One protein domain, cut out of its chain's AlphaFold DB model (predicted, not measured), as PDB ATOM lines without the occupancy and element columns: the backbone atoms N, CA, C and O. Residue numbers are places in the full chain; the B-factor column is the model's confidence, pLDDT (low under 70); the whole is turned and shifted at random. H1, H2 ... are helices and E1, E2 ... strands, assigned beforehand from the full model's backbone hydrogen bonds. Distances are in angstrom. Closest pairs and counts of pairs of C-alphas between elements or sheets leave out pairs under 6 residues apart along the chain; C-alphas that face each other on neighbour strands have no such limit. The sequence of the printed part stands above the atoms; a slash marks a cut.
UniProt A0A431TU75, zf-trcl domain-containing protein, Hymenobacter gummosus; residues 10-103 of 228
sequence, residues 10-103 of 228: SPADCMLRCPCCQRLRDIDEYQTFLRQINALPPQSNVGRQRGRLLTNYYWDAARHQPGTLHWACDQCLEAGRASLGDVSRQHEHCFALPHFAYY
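Overview. This is residues 10 to 103 of the 228 residues of the protein "zf-trcl domain-containing protein" of Hymenobacter gummosus (UniProt A0A431TU75). Two small strand hairpins, E1 with E2 and E3 with E4, lie toward opposite ends of a body made mostly of loops, with helices H2 and H3 between them and the short helix H4 beside E3. The long link from E3 to E4 folds back toward the E1 and E2 end and then returns. The printed part has 94 residues, with four named helices and four named strands in the order H1, H2, E1, E2, H3, H4, E3, E4, and each two-stranded sheet is antiparallel. The class is mixed, helices and strands, though under half of the residues, 38, are in named elements. The whole is compact, with a radius of gyration of the C-alphas of 12.8 A, and spans 38 by 34 by 20 A.

Along the chain. Begin at C-alpha 82, at (14.150, -31.890, -12.090), where E3, residues 82 to 84, starts; its partner E4, residues 101 to 103, ends at C-alpha 103, at (15.942, -29.154, -9.103). Just before E3 in the chain, look for H4, residues 74 to 78. The longest helix, H2, residues 31 to 39, begins at C-alpha 31, at (11.282, -28.239, -25.915), and runs 12.2 A. H3, residues 57 to 64, covers 10.3 A. Before H3 find E1, residues 47 to 49, and E2, residues 52 to 54. H1, residues 11 to 14, is the first element.

Arrangement. In the hairpin of E3 and E4, find N 83 and O 102, 2.8 A apart and within hydrogen-bond range, as are N 102 and O 83 at 2.8 A. The closest C-alphas of H4 and E3 are those of Cys 76 and Ala 82, 5.5 A apart. H4 and H2 only just touch, with 3 pairs of C-alphas within 8 A, the closest being Asp 74 and Thr 32 at 6.3 A. H2 and H3 are close but not clearly touching, with the C-alphas of Ile 37 and Tyr 58 closest at 7.2 A. They run opposite ways at a steep tilt of 36 degrees, only just past shallow. The closest C-alphas of H3 and E1 are those of Tyr 57 and Gly 47, at 5.2 A. E1 and E2 form an antiparallel hairpin, with N 54 and O 47 within hydrogen-bond range at 2.8 A. H1 is apart from the other named elements. In H2, H3 and H4 every O i to N i+4 pair is within hydrogen-bond range; H1 is too short for such a pair.

Size, cuts and confidence. Look to Gly 51 and Ala 79 for the two C-alphas farthest apart, 39.9 A. The printed part has no cut. The links from H1 to H2 and from E3 to E4 are long, 16 residues each; in the first, residues 16 to 17 pair with residues 24 to 25, antiparallel. The mean pLDDT of the printed part is 83.4, with values under 70 at residues 10 to 13, 42 to 56 and 93 to 95.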
ATOM      1  N   SER A  10      20.292 -18.439 -35.296       54.53
ATOM      2  CA  SER A  10      21.393 -19.307 -35.738       54.53
ATOM      3  C   SER A  10      21.488 -20.555 -34.843       54.53
ATOM      4  O   SER A  10      21.305 -20.428 -33.636       54.53
ATOM      5  N   PRO A  11      21.848 -21.744 -35.362       58.22
ATOM      6  CA  PRO A  11      21.992 -22.957 -34.548       58.22
ATOM      7  C   PRO A  11      22.933 -22.794 -33.342       58.22
ATOM      8  O   PRO A  11      22.623 -23.244 -32.246       58.22
ATOM      9  N   ALA A  12      24.050 -22.071 -33.500       59.66
ATOM     10  CA  ALA A  12      24.964 -21.773 -32.390       59.66
ATOM     11  C   ALA A  12      24.366 -20.787 -31.369       59.66
ATOM     12  O   ALA A  12      24.733 -20.797 -30.194       59.66
ATOM     13  N   ASP A  13      23.427 -19.950 -31.812       68.88
ATOM     14  CA  ASP A  13      22.693 -19.031 -30.955       68.88
ATOM     15  C   ASP A  13      21.576 -19.731 -30.173       68.88
ATOM     16  O   ASP A  13      21.105 -19.164 -29.194       68.88
ATOM     17  N   CYS A  14      21.211 -20.962 -30.544       77.81
ATOM     18  CA  CYS A  14      20.180 -21.785 -29.914       77.81
ATOM     19  C   CYS A  14      20.700 -22.697 -28.790       77.81
ATOM     20  O   CYS A  14      19.942 -23.504 -28.259       77.81
ATOM     21  N   MET A  15      21.972 -22.604 -28.402       89.38
ATOM     22  CA  MET A  15      22.516 -23.459 -27.345       89.38
ATOM     23  C   MET A  15      22.301 -22.835 -25.962       89.38
ATOM     24  O   MET A  15      22.749 -21.716 -25.707       89.38
ATOM     25  N   LEU A  16      21.689 -23.577 -25.034       90.50
ATOM     26  CA  LEU A  16      21.494 -23.138 -23.646       90.50
ATOM     27  C   LEU A  16      22.177 -24.082 -22.655       90.50
ATOM     28  O   LEU A  16      22.157 -25.301 -22.811       90.50
ATOM     29  N   ARG A  17      22.773 -23.533 -21.592       93.94
ATOM     30  CA  ARG A  17      23.312 -24.344 -20.492       93.94
ATOM     31  C   ARG A  17      22.200 -24.642 -19.494       93.94
ATOM     32  O   ARG A  17      21.700 -23.737 -18.837       93.94
ATOM     33  N   CYS A  18      21.840 -25.913 -19.353       95.06
ATOM     34  CA  CYS A  18      20.824 -26.332 -18.393       95.06
ATOM     35  C   CYS A  18      21.312 -26.088 -16.952       95.06
ATOM     36  O   CYS A  18      22.340 -26.658 -16.582       95.06
ATOM     37  N   PRO A  19      20.593 -25.333 -16.100       94.44
ATOM     38  CA  PRO A  19      21.069 -25.026 -14.751       94.44
ATOM     39  C   PRO A  19      20.984 -26.232 -13.794       94.44
ATOM     40  O   PRO A  19      21.711 -26.282 -12.808       94.44
ATOM     41  N   CYS A  20      20.183 -27.253 -14.122       95.38
ATOM     42  CA  CYS A  20      20.120 -28.507 -13.366       95.38
ATOM     43  C   CYS A  20      21.363 -29.400 -13.577       95.38
ATOM     44  O   CYS A  20      21.971 -29.843 -12.611       95.38
ATOM     45  N   CYS A  21      21.756 -29.685 -14.828       95.44
ATOM     46  CA  CYS A  21      22.866 -30.617 -15.121       95.44
ATOM     47  C   CYS A  21      24.140 -29.958 -15.653       95.44
ATOM     48  O   CYS A  21      25.111 -30.655 -15.940       95.44
ATOM     49  N   GLN A  22      24.123 -28.640 -15.847       94.56
ATOM     50  CA  GLN A  22      25.227 -27.829 -16.365       94.56
ATOM     51  C   GLN A  22      25.706 -28.199 -17.779       94.56
ATOM     52  O   GLN A  22      26.696 -27.641 -18.254       94.56
ATOM     53  N   ARG A  23      25.003 -29.090 -18.492       94.88
ATOM     54  CA  ARG A  23      25.298 -29.435 -19.890       94.88
ATOM     55  C   ARG A  23      24.748 -28.377 -20.836       94.88
ATOM     56  O   ARG A  23      23.674 -27.824 -20.597       94.88
ATOM     57  N   LEU A  24      25.497 -28.120 -21.904       94.25
ATOM     58  CA  LEU A  24      25.023 -27.337 -23.035       94.25
ATOM     59  C   LEU A  24      24.029 -28.195 -23.825       94.25
ATOM     60  O   LEU A  24      24.285 -29.381 -24.024       94.25
ATOM     61  N   ARG A  25      22.899 -27.608 -24.206       93.38
ATOM     62  CA  ARG A  25      21.779 -28.288 -24.850       93.38
ATOM     63  C   ARG A  25      21.405 -27.582 -26.131       93.38
ATOM     64  O   ARG A  25      21.354 -26.350 -26.139       93.38
ATOM     65  N   ASP A  26      21.156 -28.373 -27.162       91.69
ATOM     66  CA  ASP A  26      20.541 -27.892 -28.391       91.69
ATOM     67  C   ASP A  26      19.048 -27.628 -28.170       91.69
ATOM     68  O   ASP A  26      18.453 -28.101 -27.197       91.69
ATOM     69  N   ILE A  27      18.448 -26.838 -29.056       87.44
ATOM     70  CA  ILE A  27      17.042 -26.454 -28.970       87.44
ATOM     71  C   ILE A  27      16.088 -27.635 -28.896       87.44
ATOM     72  O   ILE A  27      15.083 -27.563 -28.189       87.44
ATOM     73  N   ASP A  28      16.421 -28.743 -29.544       90.00
ATOM     74  CA  ASP A  28      15.600 -29.951 -29.518       90.00
ATOM     75  C   ASP A  28      15.626 -30.673 -28.154       90.00
ATOM     76  O   ASP A  28      14.805 -31.550 -27.908       90.00
ATOM     77  N   GLU A  29      16.510 -30.277 -27.229       93.94
ATOM     78  CA  GLU A  29      16.670 -30.894 -25.902       93.94
ATOM     79  C   GLU A  29      16.044 -30.084 -24.745       93.94
ATOM     80  O   GLU A  29      16.233 -30.416 -23.564       93.94
ATOM     81  N   TYR A  30      15.351 -28.984 -25.044       93.00
ATOM     82  CA  TYR A  30      14.636 -28.175 -24.051       93.00
ATOM     83  C   TYR A  30      13.263 -27.688 -24.546       93.00
ATOM     84  O   TYR A  30      12.780 -26.608 -24.195       93.00
ATOM     85  N   GLN A  31      12.589 -28.525 -25.330       93.75
ATOM     86  CA  GLN A  31      11.282 -28.239 -25.915       93.75
ATOM     87  C   GLN A  31      10.201 -28.020 -24.855       93.75
ATOM     88  O   GLN A  31       9.286 -27.219 -25.059       93.75
ATOM     89  N   THR A  32      10.285 -28.678 -23.696       94.50
ATOM     90  CA  THR A  32       9.330 -28.442 -22.602       94.50
ATOM     91  C   THR A  32       9.421 -27.015 -22.071       94.50
ATOM     92  O   THR A  32       8.393 -26.357 -21.918       94.50
ATOM     93  N   PHE A  33      10.638 -26.500 -21.895       92.88
ATOM     94  CA  PHE A  33      10.864 -25.117 -21.479       92.88
ATOM     95  C   PHE A  33      10.333 -24.116 -22.519       92.88
ATOM     96  O   PHE A  33       9.618 -23.177 -22.165       92.88
ATOM     97  N   LEU A  34      10.591 -24.347 -23.812       89.62
ATOM     98  CA  LEU A  34      10.048 -23.497 -24.881       89.62
ATOM     99  C   LEU A  34       8.520 -23.501 -24.908       89.62
ATOM    100  O   LEU A  34       7.907 -22.451 -25.091       89.62
ATOM    101  N   ARG A  35       7.892 -24.666 -24.705       90.06
ATOM    102  CA  ARG A  35       6.430 -24.772 -24.619       90.06
ATOM    103  C   ARG A  35       5.871 -23.958 -23.458       90.06
ATOM    104  O   ARG A  35       4.881 -23.267 -23.664       90.06
ATOM    105  N   GLN A  36       6.506 -23.993 -22.283       89.94
ATOM    106  CA  GLN A  36       6.073 -23.173 -21.147       89.94
ATOM    107  C   GLN A  36       6.180 -21.676 -21.460       89.94
ATOM    108  O   GLN A  36       5.203 -20.966 -21.256       89.94
ATOM    109  N   ILE A  37       7.300 -21.204 -22.024       86.94
ATOM    110  CA  ILE A  37       7.460 -19.793 -22.430       86.94
ATOM    111  C   ILE A  37       6.381 -19.373 -23.435       86.94
ATOM    112  O   ILE A  37       5.754 -18.324 -23.287       86.94
ATOM    113  N   ASN A  38       6.155 -20.191 -24.465       83.25
ATOM    114  CA  ASN A  38       5.200 -19.881 -25.528       83.25
ATOM    115  C   ASN A  38       3.739 -19.937 -25.053       83.25
ATOM    116  O   ASN A  38       2.874 -19.356 -25.703       83.25
ATOM    117  N   ALA A  39       3.461 -20.631 -23.946       84.94
ATOM    118  CA  ALA A  39       2.144 -20.660 -23.319       84.94
ATOM    119  C   ALA A  39       1.868 -19.422 -22.445       84.94
ATOM    120  O   ALA A  39       0.711 -19.176 -22.101       84.94
ATOM    121  N   LEU A  40       2.895 -18.641 -22.085       82.38
ATOM    122  CA  LEU A  40       2.711 -17.411 -21.318       82.38
ATOM    123  C   LEU A  40       2.107 -16.289 -22.184       82.38
ATOM    124  O   LEU A  40       2.365 -16.226 -23.391       82.38
ATOM    125  N   PRO A  41       1.331 -15.358 -21.591       77.38
ATOM    126  CA  PRO A  41       0.758 -14.235 -22.325       77.38
ATOM    127  C   PRO A  41       1.845 -13.419 -23.048       77.38
ATOM    128  O   PRO A  41       2.862 -13.107 -22.426       77.38
ATOM    129  N   PRO A  42       1.657 -12.992 -24.311       66.69
ATOM    130  CA  PRO A  42       2.699 -12.318 -25.093       66.69
ATOM    131  C   PRO A  42       3.341 -11.112 -24.393       66.69
ATOM    132  O   PRO A  42       4.543 -10.902 -24.510       66.69
ATOM    133  N   GLN A  43       2.570 -10.357 -23.606       65.12
ATOM    134  CA  GLN A  43       3.059  -9.219 -22.823       65.12
ATOM    135  C   GLN A  43       4.090  -9.582 -21.737       65.12
ATOM    136  O   GLN A  43       4.883  -8.727 -21.364       65.12
ATOM    137  N   SER A  44       4.111 -10.831 -21.259       63.72
ATOM    138  CA  SER A  44       5.118 -11.329 -20.304       63.72
ATOM    139  C   SER A  44       6.443 -11.704 -20.980       63.72
ATOM    140  O   SER A  44       7.495 -11.700 -20.347       63.72
ATOM    141  N   ASN A  45       6.413 -11.948 -22.295       57.44
ATOM    142  CA  ASN A  45       7.578 -12.330 -23.096       57.44
ATOM    143  C   ASN A  45       8.344 -11.128 -23.670       57.44
ATOM    144  O   ASN A  45       9.437 -11.301 -24.219       57.44
ATOM    145  N   VAL A  46       7.793  -9.916 -23.540       57.66
ATOM    146  CA  VAL A  46       8.364  -8.690 -24.100       57.66
ATOM    147  C   VAL A  46       9.126  -7.912 -23.030       57.66
ATOM    148  O   VAL A  46       8.540  -7.284 -22.153       57.66
ATOM    149  N   GLY A  47      10.454  -7.918 -23.132       59.25
ATOM    150  CA  GLY A  47      11.348  -7.140 -22.272       59.25
ATOM    151  C   GLY A  47      11.968  -5.950 -23.005       59.25
ATOM    152  O   GLY A  47      11.973  -5.882 -24.235       59.25
ATOM    153  N   ARG A  48      12.562  -5.010 -22.264       56.91
ATOM    154  CA  ARG A  48      13.531  -4.055 -22.823       56.91
ATOM    155  C   ARG A  48      14.867  -4.233 -22.123       56.91
ATOM    156  O   ARG A  48      14.960  -4.001 -20.923       56.91
ATOM    157  N   GLN A  49      15.913  -4.556 -22.874       55.78
ATOM    158  CA  GLN A  49      17.281  -4.562 -22.358       55.78
ATOM    159  C   GLN A  49      18.140  -3.635 -23.216       55.78
ATOM    160  O   GLN A  49      18.172  -3.753 -24.439       55.78
ATOM    161  N   ARG A  50      18.808  -2.666 -22.572       54.72
ATOM    162  CA  ARG A  50      19.670  -1.664 -23.238       54.72
ATOM    163  C   ARG A  50      18.984  -0.948 -24.419       54.72
ATOM    164  O   ARG A  50      19.598  -0.705 -25.450       54.72
ATOM    165  N   GLY A  51      17.693  -0.635 -24.281       53.44
ATOM    166  CA  GLY A  51      16.907   0.057 -25.312       53.44
ATOM    167  C   GLY A  51      16.379  -0.828 -26.448       53.44
ATOM    168  O   GLY A  51      15.592  -0.341 -27.257       53.44
ATOM    169  N   ARG A  52      16.732  -2.121 -26.492       50.59
ATOM    170  CA  ARG A  52      16.231  -3.080 -27.485       50.59
ATOM    171  C   ARG A  52      15.002  -3.814 -26.953       50.59
ATOM    172  O   ARG A  52      14.998  -4.245 -25.802       50.59
ATOM    173  N   LEU A  53      13.973  -3.955 -27.791       54.12
ATOM    174  CA  LEU A  53      12.838  -4.831 -27.513       54.12
ATOM    175  C   LEU A  53      13.320  -6.284 -27.589       54.12
ATOM    176  O   LEU A  53      13.810  -6.713 -28.635       54.12
ATOM    177  N   LEU A  54      13.208  -7.015 -26.488       60.00
ATOM    178  CA  LEU A  54      13.416  -8.454 -26.451       60.00
ATOM    179  C   LEU A  54      12.060  -9.107 -26.683       60.00
ATOM    180  O   LEU A  54      11.146  -8.917 -25.891       60.00
ATOM    181  N   THR A  55      11.927  -9.849 -27.776       55.66
ATOM    182  CA  THR A  55      10.719 -10.612 -28.139       55.66
ATOM    183  C   THR A  55      10.610 -11.943 -27.389       55.66
ATOM    184  O   THR A  55       9.590 -12.616 -27.498       55.66
ATOM    185  N   ASN A  56      11.646 -12.318 -26.624       69.19
ATOM    186  CA  ASN A  56      11.645 -13.467 -25.723       69.19
ATOM    187  C   ASN A  56      12.595 -13.234 -24.532       69.19
ATOM    188  O   ASN A  56      13.741 -13.688 -24.523       69.19
ATOM    189  N   TYR A  57      12.122 -12.479 -23.540       77.69
ATOM    190  CA  TYR A  57      12.897 -12.120 -22.348       77.69
ATOM    191  C   TYR A  57      13.402 -13.339 -21.556       77.69
ATOM    192  O   TYR A  57      14.546 -13.343 -21.108       77.69
ATOM    193  N   TYR A  58      12.595 -14.396 -21.423       83.50
ATOM    194  CA  TYR A  58      12.978 -15.593 -20.667       83.50
ATOM    195  C   TYR A  58      14.093 -16.386 -21.350       83.50
ATOM    196  O   TYR A  58      15.025 -16.841 -20.690       83.50
ATOM    197  N   TRP A  59      14.042 -16.524 -22.674       80.50
ATOM    198  CA  TRP A  59      15.120 -17.170 -23.416       80.50
ATOM    199  C   TRP A  59      16.425 -16.366 -23.338       80.50
ATOM    200  O   TRP A  59      17.492 -16.935 -23.110       80.50
ATOM    201  N   ASP A  60      16.335 -15.037 -23.447       81.56
ATOM    202  CA  ASP A  60      17.482 -14.141 -23.288       81.56
ATOM    203  C   ASP A  60      18.093 -14.247 -21.877       81.56
ATOM    204  O   ASP A  60      19.306 -14.418 -21.733       81.56
ATOM    205  N   ALA A  61      17.252 -14.279 -20.835       83.44
ATOM    206  CA  ALA A  61      17.676 -14.508 -19.455       83.44
ATOM    207  C   ALA A  61      18.358 -15.875 -19.280       83.44
ATOM    208  O   ALA A  61      19.443 -15.949 -18.702       83.44
ATOM    209  N   ALA A  62      17.789 -16.950 -19.839       86.00
ATOM    210  CA  ALA A  62      18.394 -18.283 -19.806       86.00
ATOM    211  C   ALA A  62      19.781 -18.316 -20.468       86.00
ATOM    212  O   ALA A  62      20.662 -19.065 -20.033       86.00
ATOM    213  N   ARG A  63      19.976 -17.512 -21.516       84.31
ATOM    214  CA  ARG A  63      21.214 -17.453 -22.294       84.31
ATOM    215  C   ARG A  63      22.285 -16.584 -21.642       84.31
ATOM    216  O   ARG A  63      23.441 -16.996 -21.551       84.31
ATOM    217  N   HIS A  64      21.922 -15.374 -21.227       83.00
ATOM    218  CA  HIS A  64      22.872 -14.345 -20.803       83.00
ATOM    219  C   HIS A  64      23.022 -14.232 -19.285       83.00
ATOM    220  O   HIS A  64      23.994 -13.638 -18.818       83.00
ATOM    221  N   GLN A  65      22.102 -14.812 -18.514       79.44
ATOM    222  CA  GLN A  65      22.115 -14.796 -17.053       79.44
ATOM    223  C   GLN A  65      21.940 -16.221 -16.494       79.44
ATOM    224  O   GLN A  65      20.944 -16.531 -15.839       79.44
ATOM    225  N   PRO A  66      22.898 -17.131 -16.751       74.62
ATOM    226  CA  PRO A  66      22.787 -18.511 -16.296       74.62
ATOM    227  C   PRO A  66      22.617 -18.568 -14.772       74.62
ATOM    228  O   PRO A  66      23.434 -18.038 -14.020       74.62
ATOM    229  N   GLY A  67      21.543 -19.223 -14.328       75.00
ATOM    230  CA  GLY A  67      21.196 -19.376 -12.914       75.00
ATOM    231  C   GLY A  67      20.180 -18.368 -12.369       75.00
ATOM    232  O   GLY A  67      19.702 -18.589 -11.262       75.00
ATOM    233  N   THR A  68      19.808 -17.313 -13.110       81.69
ATOM    234  CA  THR A  68      18.695 -16.431 -12.699       81.69
ATOM    235  C   THR A  68      17.343 -17.024 -13.069       81.69
ATOM    236  O   THR A  68      16.401 -16.941 -12.286       81.69
ATOM    237  N   LEU A  69      17.257 -17.668 -14.236       89.88
ATOM    238  CA  LEU A  69      16.061 -18.378 -14.655       89.88
ATOM    239  C   LEU A  69      16.142 -19.859 -14.294       89.88
ATOM    240  O   LEU A  69      17.054 -20.573 -14.722       89.88
ATOM    241  N   HIS A  70      15.150 -20.333 -13.549       93.56
ATOM    242  CA  HIS A  70      15.055 -21.738 -13.175       93.56
ATOM    243  C   HIS A  70      14.295 -22.505 -14.260       93.56
ATOM    244  O   HIS A  70      13.080 -22.380 -14.387       93.56
ATOM    245  N   TRP A  71      15.017 -23.305 -15.042       95.88
ATOM    246  CA  TRP A  71      14.470 -24.214 -16.052       95.88
ATOM    247  C   TRP A  71      15.286 -25.514 -16.081       95.88
ATOM    248  O   TRP A  71      16.354 -25.607 -15.475       95.88
ATOM    249  N   ALA A  72      14.815 -26.545 -16.776       97.12
ATOM    250  CA  ALA A  72      15.564 -27.787 -16.940       97.12
ATOM    251  C   ALA A  72      15.404 -28.343 -18.358       97.12
ATOM    252  O   ALA A  72      14.365 -28.168 -18.985       97.12
ATOM    253  N   CYS A  73      16.450 -29.007 -18.859       97.25
ATOM    254  CA  CYS A  73      16.385 -29.726 -20.132       97.25
ATOM    255  C   CYS A  73      15.468 -30.945 -20.023       97.25
ATOM    256  O   CYS A  73      15.314 -31.498 -18.927       97.25
ATOM    257  N   ASP A  74      14.938 -31.394 -21.157       97.94
ATOM    258  CA  ASP A  74      13.953 -32.477 -21.217       97.94
ATOM    259  C   ASP A  74      14.511 -33.759 -20.577       97.94
ATOM    260  O   ASP A  74      13.879 -34.350 -19.706       97.94
ATOM    261  N   GLN A  75      15.784 -34.081 -20.833       97.94
ATOM    262  CA  GLN A  75      16.452 -35.230 -20.213       97.94
ATOM    263  C   GLN A  75      16.528 -35.147 -18.674       97.94
ATOM    264  O   GLN A  75      16.564 -36.172 -17.996       97.94
ATOM    265  N   CYS A  76      16.625 -33.951 -18.082       98.19
ATOM    266  CA  CYS A  76      16.615 -33.817 -16.620       98.19
ATOM    267  C   CYS A  76      15.221 -34.008 -16.029       98.19
ATOM    268  O   CYS A  76      15.125 -34.539 -14.922       98.19
ATOM    269  N   LEU A  77      14.184 -33.579 -16.749       97.81
ATOM    270  CA  LEU A  77      12.793 -33.790 -16.364       97.81
ATOM    271  C   LEU A  77      12.444 -35.283 -16.454       97.81
ATOM    272  O   LEU A  77      11.991 -35.866 -15.474       97.81
ATOM    273  N   GLU A  78      12.766 -35.931 -17.575       97.75
ATOM    274  CA  GLU A  78      12.534 -37.365 -17.801       97.75
ATOM    275  C   GLU A  78      13.293 -38.253 -16.810       97.75
ATOM    276  O   GLU A  78      12.748 -39.222 -16.287       97.75
ATOM    277  N   ALA A  79      14.544 -37.904 -16.496       97.50
ATOM    278  CA  ALA A  79      15.346 -38.636 -15.518       97.50
ATOM    279  C   ALA A  79      14.938 -38.362 -14.056       97.50
ATOM    280  O   ALA A  79      15.594 -38.860 -13.141       97.50
ATOM    281  N   GLY A  80      13.931 -37.515 -13.809       96.94
ATOM    282  CA  GLY A  80      13.480 -37.147 -12.465       96.94
ATOM    283  C   GLY A  80      14.494 -36.335 -11.649       96.94
ATOM    284  O   GLY A  80      14.336 -36.213 -10.432       96.94
ATOM    285  N   ARG A  81      15.533 -35.775 -12.288       97.19
ATOM    286  CA  ARG A  81      16.505 -34.863 -11.648       97.19
ATOM    287  C   ARG A  81      15.937 -33.462 -11.440       97.19
ATOM    288  O   ARG A  81      16.409 -32.731 -10.572       97.19
ATOM    289  N   ALA A  82      14.938 -33.099 -12.235       97.94
ATOM    290  CA  ALA A  82      14.150 -31.890 -12.090       97.94
ATOM    291  C   ALA A  82      12.653 -32.231 -12.133       97.94
ATOM    292  O   ALA A  82      12.270 -33.256 -12.695       97.94
ATOM    293  N   SER A  83      11.819 -31.376 -11.551       97.81
ATOM    294  CA  SER A  83      10.364 -31.394 -11.712       97.81
ATOM    295  C   SER A  83       9.904 -30.147 -12.458       97.81
ATOM    296  O   SER A  83      10.563 -29.107 -12.422       97.81
ATOM    297  N   LEU A  84       8.785 -30.269 -13.167       97.81
ATOM    298  CA  LEU A  84       8.171 -29.150 -13.871       97.81
ATOM    299  C   LEU A  84       7.558 -28.174 -12.858       97.81
ATOM    300  O   LEU A  84       6.914 -28.620 -11.910       97.81
ATOM    301  N   GLY A  85       7.765 -26.875 -13.068       96.50
ATOM    302  CA  GLY A  85       7.093 -25.821 -12.312       96.50
ATOM    303  C   GLY A  85       5.824 -25.348 -13.019       96.50
ATOM    304  O   GLY A  85       5.817 -25.145 -14.236       96.50
ATOM    305  N   ASP A  86       4.757 -25.154 -12.255       94.81
ATOM    306  CA  ASP A  86       3.507 -24.560 -12.713       94.81
ATOM    307  C   ASP A  86       3.525 -23.052 -12.452       94.81
ATOM    308  O   ASP A  86       3.268 -22.583 -11.342       94.81
ATOM    309  N   VAL A  87       3.830 -22.284 -13.497       91.31
ATOM    310  CA  VAL A  87       3.921 -20.817 -13.431       91.31
ATOM    311  C   VAL A  87       2.597 -20.184 -12.990       91.31
ATOM    312  O   VAL A  87       2.603 -19.191 -12.273       91.31
ATOM    313  N   SER A  88       1.451 -20.780 -13.340       90.81
ATOM    314  CA  SER A  88       0.132 -20.240 -12.972       90.81
ATOM    315  C   SER A  88      -0.158 -20.316 -11.473       90.81
ATOM    316  O   SER A  88      -1.041 -19.625 -10.965       90.81
ATOM    317  N   ARG A  89       0.603 -21.151 -10.764       93.75
ATOM    318  CA  ARG A  89       0.518 -21.342  -9.323       93.75
ATOM    319  C   ARG A  89       1.639 -20.622  -8.589       93.75
ATOM    320  O   ARG A  89       1.829 -20.899  -7.418       93.75
ATOM    321  N   GLN A  90       2.405 -19.747  -9.226       91.88
ATOM    322  CA  GLN A  90       3.499 -19.043  -8.560       91.88
ATOM    323  C   GLN A  90       3.110 -17.608  -8.239       91.88
ATOM    324  O   GLN A  90       2.431 -16.938  -9.015       91.88
ATOM    325  N   HIS A  91       3.575 -17.122  -7.088       89.12
ATOM    326  CA  HIS A  91       3.390 -15.732  -6.706       89.12
ATOM    327  C   HIS A  91       4.631 -14.915  -7.080       89.12
ATOM    328  O   HIS A  91       5.687 -14.988  -6.440       89.12
ATOM    329  N   GLU A  92       4.502 -14.139  -8.150       76.56
ATOM    330  CA  GLU A  92       5.557 -13.275  -8.671       76.56
ATOM    331  C   GLU A  92       5.416 -11.855  -8.110       76.56
ATOM    332  O   GLU A  92       4.348 -11.247  -8.178       76.56
ATOM    333  N   HIS A  93       6.502 -11.298  -7.569       68.56
ATOM    334  CA  HIS A  93       6.595  -9.855  -7.327       68.56
ATOM    335  C   HIS A  93       7.047  -9.175  -8.624       68.56
ATOM    336  O   HIS A  93       7.800  -9.795  -9.366       68.56
ATOM    337  N   CYS A  94       6.638  -7.920  -8.872       61.53
ATOM    338  CA  CYS A  94       6.611  -7.171 -10.149       61.53
ATOM    339  C   CYS A  94       7.752  -7.332 -11.187       61.53
ATOM    340  O   CYS A  94       7.594  -6.849 -12.305       61.53
ATOM    341  N   PHE A  95       8.888  -7.951 -10.860       69.50
ATOM    342  CA  PHE A  95      10.039  -8.148 -11.748       69.50
ATOM    343  C   PHE A  95      10.720  -9.521 -11.617       69.50
ATOM    344  O   PHE A  95      11.757  -9.750 -12.243       69.50
ATOM    345  N   ALA A  96      10.181 -10.420 -10.797       80.62
ATOM    346  CA  ALA A  96      10.783 -11.717 -10.561       80.62
ATOM    347  C   ALA A  96      10.470 -12.686 -11.704       80.62
ATOM    348  O   ALA A  96       9.365 -12.701 -12.239       80.62
ATOM    349  N   LEU A  97      11.453 -13.504 -12.074       86.50
ATOM    350  CA  LEU A  97      11.268 -14.541 -13.081       86.50
ATOM    351  C   LEU A  97      10.596 -15.766 -12.445       86.50
ATOM    352  O   LEU A  97      11.078 -16.222 -11.400       86.50
ATOM    353  N   PRO A  98       9.562 -16.352 -13.072       91.00
ATOM    354  CA  PRO A  98       9.008 -17.604 -12.597       91.00
ATOM    355  C   PRO A  98      10.027 -18.734 -12.654       91.00
ATOM    356  O   PRO A  98      11.028 -18.719 -13.382       91.00
ATOM    357  N   HIS A  99       9.730 -19.770 -11.888       94.44
ATOM    358  CA  HIS A  99      10.446 -21.025 -11.912       94.44
ATOM    359  C   HIS A  99       9.740 -22.001 -12.855       94.44
ATOM    360  O   HIS A  99       8.716 -22.588 -12.522       94.44
ATOM    361  N   PHE A 100      10.302 -22.206 -14.045       95.69
ATOM    362  CA  PHE A 100       9.793 -23.168 -15.028       95.69
ATOM    363  C   PHE A 100      10.093 -24.622 -14.644       95.69
ATOM    364  O   PHE A 100       9.383 -25.538 -15.060       95.69
ATOM    365  N   ALA A 101      11.138 -24.843 -13.845       97.44
ATOM    366  CA  ALA A 101      11.463 -26.144 -13.277       97.44
ATOM    367  C   ALA A 101      12.135 -26.009 -11.907       97.44
ATOM    368  O   ALA A 101      12.797 -25.009 -11.624       97.44
ATOM    369  N   TYR A 102      12.039 -27.062 -11.099       97.94
ATOM    370  CA  TYR A 102      12.718 -27.194  -9.813       97.94
ATOM    371  C   TYR A 102      13.726 -28.339  -9.850       97.94
ATOM    372  O   TYR A 102      13.463 -29.404 -10.398       97.94
ATOM    373  N   TYR A 103      14.885 -28.148  -9.236       97.62
ATOM    374  CA  TYR A 103      15.942 -29.154  -9.103       97.62
ATOM    375  C   TYR A 103      16.638 -28.953  -7.764       97.62
ATOM    376  O   TYR A 103      16.606 -27.854  -7.217       97.62
TER     377      TYR A 103